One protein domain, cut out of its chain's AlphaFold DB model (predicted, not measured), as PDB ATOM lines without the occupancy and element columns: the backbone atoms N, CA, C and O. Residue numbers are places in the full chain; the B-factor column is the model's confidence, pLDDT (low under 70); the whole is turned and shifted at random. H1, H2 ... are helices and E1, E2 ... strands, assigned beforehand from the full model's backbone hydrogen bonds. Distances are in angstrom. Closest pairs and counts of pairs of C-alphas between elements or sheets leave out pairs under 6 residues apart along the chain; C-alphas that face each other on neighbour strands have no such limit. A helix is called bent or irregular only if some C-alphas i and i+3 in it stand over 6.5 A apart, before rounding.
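What this domain is: This is residues 28 to 73 of the 82 residues of the protein "Pyridoxamine 5'-phosphate oxidase family protein" of Paucilactobacillus nenjiangensis (UniProt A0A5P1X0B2). A small body, in which helix H1 and the link after it fold round so that the short helix H2 comes back near the beginning of H1, bears one long arm: the bent strand E1, whose residues 62 to 72, with Gln 73 after them, stick out free of the rest. E1 sets off from beside the first turns of H1 and turns sharply partway along, and this arm makes much of the length of the whole. The printed part has 46 residues, with two named helices and one named strand in the order H1, H2, E1; the class is mixed, helices and strands, and E1 pairs with no named strand. The whole is extended, with a radius of gyration of the C-alphas of 15.0 A, and the C-alphas span 44 by 22 by 13 A.

Where its parts are: Find C-alpha 28 at (33.091, -12.641, -38.087); from there H1, the longest helix, runs over residues 28 to 39, 16.1 A from first to last C-alpha. Go on to Asp 51, where H2 begins; it covers residues 51 to 56 and is 8.6 A long. E1 covers residues 59 to 72 and is 32.9 A from first to last C-alpha; look for its beginning at C-alpha 59, (33.035, -16.006, -47.155), and its end at C-alpha 72, (55.718, -39.121, -53.168). At residue 65 E1 bends by 83 degrees.

How they stand to each other: Start at H1 and look first toward H2: the two are close but not clearly touching, with 1 pair of C-alphas within 8 A, those of Lys 28 and Val 54, 6.9 A apart. Their lines are about perpendicular, at 81 degrees, and their centres are 15.3 A apart. Between H1 and E1 the closest C-alphas are those of Ala 30 and Ile 59, at 7.7 A. H2 and E1 are apart, though they follow each other in the chain. In the backbones of H1 and H2 every O i to N i+4 pair is within hydrogen-bond range.

The domain as a whole: Without the residues that stand free, 62 to 73, you are left with a body of 34 residues that spans 24 by 23 by 11 A, with a radius of gyration of 9.7 A. The two C-alphas farthest apart are those of Gln 52 and Gln 73, at 47.1 A. The link from H1 to H2 is long, with 11 residues, and the link from H2 to E1 is tight, with 2 residues. The printed part runs from residue 28 to residue 73 and has no cut. The mean pLDDT of the printed part is 92.2, and no printed residue is under 70 in this predicted model.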
ATOM      1  N   LYS A  28      32.106 -13.059 -39.104       93.25
ATOM      2  CA  LYS A  28      33.091 -12.641 -38.087       93.25
ATOM      3  C   LYS A  28      33.787 -13.849 -37.471       93.25
ATOM      4  O   LYS A  28      35.012 -13.870 -37.380       93.25
ATOM      5  N   HIS A  29      33.020 -14.878 -37.117       93.81
ATOM      6  CA  HIS A  29      33.570 -16.113 -36.573       93.81
ATOM      7  C   HIS A  29      34.480 -16.842 -37.576       93.81
ATOM      8  O   HIS A  29      35.576 -17.269 -37.220       93.81
ATOM      9  N   ALA A  30      34.074 -16.941 -38.843       94.69
ATOM     10  CA  ALA A  30      34.891 -17.555 -39.888       94.69
ATOM     11  C   ALA A  30      36.215 -16.803 -40.107       94.69
ATOM     12  O   ALA A  30      37.269 -17.429 -40.220       94.69
ATOM     13  N   LEU A  31      36.186 -15.467 -40.109       93.31
ATOM     14  CA  LEU A  31      37.396 -14.646 -40.192       93.31
ATOM     15  C   LEU A  31      38.308 -14.839 -38.974       93.31
ATOM     16  O   LEU A  31      39.523 -14.904 -39.130       93.31
ATOM     17  N   ASP A  32      37.742 -14.984 -37.775       92.81
ATOM     18  CA  ASP A  32      38.503 -15.254 -36.548       92.81
ATOM     19  C   ASP A  32      39.234 -16.604 -36.634       92.81
ATOM     20  O   ASP A  32      40.413 -16.701 -36.294       92.81
ATOM     21  N   LEU A  33      38.567 -17.637 -37.160       94.56
ATOM     22  CA  LEU A  33      39.184 -18.942 -37.416       94.56
ATOM     23  C   LEU A  33      40.341 -18.847 -38.418       94.56
ATOM     24  O   LEU A  33      41.404 -19.416 -38.168       94.56
ATOM     25  N   LEU A  34      40.163 -18.101 -39.513       92.94
ATOM     26  CA  LEU A  34      41.221 -17.876 -40.502       92.94
ATOM     27  C   LEU A  34      42.417 -17.139 -39.885       92.94
ATOM     28  O   LEU A  34      43.554 -17.571 -40.048       92.94
ATOM     29  N   MET A  35      42.176 -16.084 -39.103       92.31
ATOM     30  CA  MET A  35      43.246 -15.342 -38.429       92.31
ATOM     31  C   MET A  35      44.049 -16.230 -37.474       92.31
ATOM     32  O   MET A  35      45.283 -16.174 -37.476       92.31
ATOM     33  N   ARG A  36      43.370 -17.096 -36.708       94.31
ATOM     34  CA  ARG A  36      44.045 -18.066 -35.835       94.31
ATOM     35  C   ARG A  36      44.889 -19.057 -36.627       94.31
ATOM     36  O   ARG A  36      45.987 -19.371 -36.182       94.31
ATOM     37  N   HIS A  37      44.395 -19.537 -37.767       94.31
ATOM     38  CA  HIS A  37      45.121 -20.490 -38.604       94.31
ATOM     39  C   HIS A  37      46.400 -19.882 -39.196       94.31
ATOM     40  O   HIS A  37      47.462 -20.487 -39.095       94.31
ATOM     41  N   GLU A  38      46.308 -18.666 -39.740       92.38
ATOM     42  CA  GLU A  38      47.420 -18.022 -40.453       92.38
ATOM     43  C   GLU A  38      48.450 -17.375 -39.518       92.38
ATOM     44  O   GLU A  38      49.644 -17.358 -39.806       92.38
ATOM     45  N   THR A  39      48.007 -16.811 -38.389       92.81
ATOM     46  CA  THR A  39      48.874 -15.996 -37.515       92.81
ATOM     47  C   THR A  39      49.096 -16.588 -36.124       92.81
ATOM     48  O   THR A  39      49.913 -16.075 -35.356       92.81
ATOM     49  N   GLY A  40      48.334 -17.621 -35.753       91.88
ATOM     50  CA  GLY A  40      48.278 -18.146 -34.386       91.88
ATOM     51  C   GLY A  40      47.541 -17.240 -33.388       91.88
ATOM     52  O   GLY A  40      47.490 -17.561 -32.201       91.88
ATOM     53  N   LYS A  41      46.969 -16.110 -33.829       89.50
ATOM     54  CA  LYS A  41      46.267 -15.126 -32.987       89.50
ATOM     55  C   LYS A  41      44.824 -14.943 -33.456       89.50
ATOM     56  O   LYS A  41      44.544 -14.964 -34.647       89.50
ATOM     57  N   GLY A  42      43.904 -14.761 -32.508       85.00
ATOM     58  CA  GLY A  42      42.499 -14.468 -32.812       85.00
ATOM     59  C   GLY A  42      42.263 -13.006 -33.180       85.00
ATOM     60  O   GLY A  42      43.118 -12.149 -32.955       85.00
ATOM     61  N   LEU A  43      41.063 -12.717 -33.684       80.94
ATOM     62  CA  LEU A  43      40.618 -11.373 -34.065       80.94
ATOM     63  C   LEU A  43      40.661 -10.370 -32.903       80.94
ATOM     64  O   LEU A  43      40.910  -9.192 -33.129       80.94
ATOM     65  N   SER A  44      40.509 -10.835 -31.659       81.31
ATOM     66  CA  SER A  44      40.631 -10.020 -30.439       81.31
ATOM     67  C   SER A  44      41.992  -9.341 -30.266       81.31
ATOM     68  O   SER A  44      42.119  -8.421 -29.465       81.31
ATOM     69  N   ASN A  45      43.018  -9.813 -30.977       83.38
ATOM     70  CA  ASN A  45      44.382  -9.303 -30.878       83.38
ATOM     71  C   ASN A  45      44.662  -8.190 -31.906       83.38
ATOM     72  O   ASN A  45      45.806  -7.753 -32.026       83.38
ATOM     73  N   TYR A  46      43.638  -7.773 -32.653       80.00
ATOM     74  CA  TYR A  46      43.696  -6.777 -33.715       80.00
ATOM     75  C   TYR A  46      42.611  -5.719 -33.512       80.00
ATOM     76  O   TYR A  46      41.659  -5.918 -32.754       80.00
ATOM     77  N   ASP A  47      42.745  -4.601 -34.223       82.38
ATOM     78  CA  ASP A  47      41.701  -3.584 -34.260       82.38
ATOM     79  C   ASP A  47      40.385  -4.174 -34.783       82.38
ATOM     80  O   ASP A  47      40.366  -4.993 -35.710       82.38
ATOM     81  N   LEU A  48      39.272  -3.728 -34.196       77.69
ATOM     82  CA  LEU A  48      37.934  -4.153 -34.595       77.69
ATOM     83  C   LEU A  48      37.712  -3.891 -36.089       77.69
ATOM     84  O   LEU A  48      37.793  -2.754 -36.560       77.69
ATOM     85  N   ILE A  49      37.383  -4.949 -36.831       82.75
ATOM     86  CA  ILE A  49      36.993  -4.837 -38.236       82.75
ATOM     87  C   ILE A  49      35.561  -4.284 -38.291       82.75
ATOM     88  O   ILE A  49      34.656  -4.926 -37.758       82.75
ATOM     89  N   PRO A  50      35.315  -3.136 -38.952       90.81
ATOM     90  CA  PRO A  50      33.966  -2.603 -39.099       90.81
ATOM     91  C   PRO A  50      33.044  -3.573 -39.848       90.81
ATOM     92  O   PRO A  50      33.436  -4.129 -40.878       90.81
ATOM     93  N   ASP A  51      31.790  -3.687 -39.406       92.19
ATOM     94  CA  ASP A  51      30.786  -4.593 -39.991       92.19
ATOM     95  C   ASP A  51      30.593  -4.389 -41.499       92.19
ATOM     96  O   ASP A  51      30.374  -5.342 -42.243       92.19
ATOM     97  N   GLN A  52      30.741  -3.154 -41.987       93.25
ATOM     98  CA  GLN A  52      30.676  -2.846 -43.415       93.25
ATOM     99  C   GLN A  52      31.762  -3.576 -44.221       93.25
ATOM    100  O   GLN A  52      31.489  -4.060 -45.320       93.25
ATOM    101  N   LYS A  53      32.982  -3.697 -43.677       92.00
ATOM    102  CA  LYS A  53      34.069  -4.445 -44.325       92.00
ATOM    103  C   LYS A  53      33.779  -5.940 -44.308       92.00
ATOM    104  O   LYS A  53      33.940  -6.588 -45.335       92.00
ATOM    105  N   VAL A  54      33.283  -6.463 -43.185       92.81
ATOM    106  CA  VAL A  54      32.891  -7.878 -43.077       92.81
ATOM    107  C   VAL A  54      31.783  -8.209 -44.080       92.81
ATOM    108  O   VAL A  54      31.846  -9.228 -44.763       92.81
ATOM    109  N   ASN A  55      30.794  -7.328 -44.237       93.12
ATOM    110  CA  ASN A  55      29.716  -7.504 -45.207       93.12
ATOM    111  C   ASN A  55      30.205  -7.478 -46.659       93.12
ATOM    112  O   ASN A  55      29.741  -8.295 -47.452       93.12
ATOM    113  N   ALA A  56      31.177  -6.623 -46.987       93.94
ATOM    114  CA  ALA A  56      31.765  -6.546 -48.325       93.94
ATOM    115  C   ALA A  56      32.623  -7.771 -48.706       93.94
ATOM    116  O   ALA A  56      32.859  -8.009 -49.889       93.94
ATOM    117  N   THR A  57      33.089  -8.563 -47.736       94.62
ATOM    118  CA  THR A  57      33.882  -9.775 -47.985       94.62
ATOM    119  C   THR A  57      32.981 -10.990 -48.193       94.62
ATOM    120  O   THR A  57      32.181 -11.323 -47.324       94.62
ATOM    121  N   ALA A  58      33.120 -11.704 -49.311       96.00
ATOM    122  CA  ALA A  58      32.463 -12.999 -49.488       96.00
ATOM    123  C   ALA A  58      33.214 -14.087 -48.703       96.00
ATOM    124  O   ALA A  58      34.423 -14.239 -48.860       96.00
ATOM    125  N   ILE A  59      32.496 -14.847 -47.874       96.19
ATOM    126  CA  ILE A  59      33.035 -16.006 -47.155       96.19
ATOM    127  C   ILE A  59      32.423 -17.260 -47.765       96.19
ATOM    128  O   ILE A  59      31.199 -17.390 -47.812       96.19
ATOM    129  N   ILE A  60      33.281 -18.166 -48.226       97.31
ATOM    130  CA  ILE A  60      32.877 -19.448 -48.801       97.31
ATOM    131  C   ILE A  60      33.161 -20.528 -47.763       97.31
ATOM    132  O   ILE A  60      34.315 -20.764 -47.405       97.31
ATOM    133  N   LYS A  61      32.109 -21.185 -47.283       96.69
ATOM    134  CA  LYS A  61      32.216 -22.365 -46.426       96.69
ATOM    135  C   LYS A  61      32.142 -23.605 -47.306       96.69
ATOM    136  O   LYS A  61      31.274 -23.700 -48.167       96.69
ATOM    137  N   ILE A  62      33.049 -24.551 -47.082       96.81
ATOM    138  CA  ILE A  62      33.046 -25.841 -47.773       96.81
ATOM    139  C   ILE A  62      32.715 -26.925 -46.751       96.81
ATOM    140  O   ILE A  62      33.486 -27.163 -45.821       96.81
ATOM    141  N   SER A  63      31.572 -27.583 -46.924       97.25
ATOM    142  CA  SER A  63      31.195 -28.758 -46.136       97.25
ATOM    143  C   SER A  63      31.812 -29.994 -46.781       97.25
ATOM    144  O   SER A  63      31.379 -30.419 -47.849       97.25
ATOM    145  N   ILE A  64      32.869 -30.525 -46.164       97.56
ATOM    146  CA  ILE A  64      33.670 -31.621 -46.719       97.56
ATOM    147  C   ILE A  64      32.890 -32.938 -46.696       97.56
ATOM    148  O   ILE A  64      32.409 -33.369 -45.652       97.56
ATOM    149  N   GLU A  65      32.850 -33.610 -47.842       97.81
ATOM    150  CA  GLU A  65      32.241 -34.931 -48.025       97.81
ATOM    151  C   GLU A  65      33.303 -36.024 -48.176       97.81
ATOM    152  O   GLU A  65      33.115 -37.161 -47.743       97.81
ATOM    153  N   LYS A  66      34.437 -35.690 -48.802       97.62
ATOM    154  CA  LYS A  66      35.519 -36.639 -49.069       97.62
ATOM    155  C   LYS A  66      36.875 -35.956 -49.037       97.62
ATOM    156  O   LYS A  66      37.042 -34.869 -49.576       97.62
ATOM    157  N   ILE A  67      37.869 -36.640 -48.480       97.69
ATOM    158  CA  ILE A  67      39.269 -36.213 -48.495       97.69
ATOM    159  C   ILE A  67      40.111 -37.322 -49.122       97.69
ATOM    160  O   ILE A  67      39.887 -38.506 -48.880       97.69
ATOM    161  N   THR A  68      41.081 -36.937 -49.943       97.88
ATOM    162  CA  THR A  68      42.092 -37.836 -50.508       97.88
ATOM    163  C   THR A  68      43.483 -37.269 -50.252       97.88
ATOM    164  O   THR A  68      43.643 -36.053 -50.172       97.88
ATOM    165  N   GLY A  69      44.483 -38.136 -50.113       97.12
ATOM    166  CA  GLY A  69      45.880 -37.744 -49.932       97.12
ATOM    167  C   GLY A  69      46.771 -38.394 -50.981       97.12
ATOM    168  O   GLY A  69      46.561 -39.554 -51.341       97.12
ATOM    169  N   LYS A  70      47.771 -37.658 -51.469       96.06
ATOM    170  CA  LYS A  70      48.806 -38.182 -52.363       96.06
ATOM    171  C   LYS A  70      50.168 -37.761 -51.836       96.06
ATOM    172  O   LYS A  70      50.392 -36.589 -51.556       96.06
ATOM    173  N   ALA A  71      51.085 -38.710 -51.736       95.31
ATOM    174  CA  ALA A  71      52.455 -38.428 -51.345       95.31
ATOM    175  C   ALA A  71      53.429 -39.159 -52.265       95.31
ATOM    176  O   ALA A  71      53.163 -40.277 -52.707       95.31
ATOM    177  N   HIS A  72      54.558 -38.519 -52.534       92.56
ATOM    178  CA  HIS A  72      55.718 -39.121 -53.168       92.56
ATOM    179  C   HIS A  72      56.933 -38.807 -52.305       92.56
ATOM    180  O   HIS A  72      57.206 -37.645 -52.011       92.56
ATOM    181  N   GLN A  73      57.642 -39.847 -51.884       90.06
ATOM    182  CA  GLN A  73      58.894 -39.720 -51.151       90.06
ATOM    183  C   GLN A  73      60.037 -40.030 -52.113       90.06
ATOM    184  O   GLN A  73      59.917 -40.934 -52.940       90.06
TER     185      GLN A  73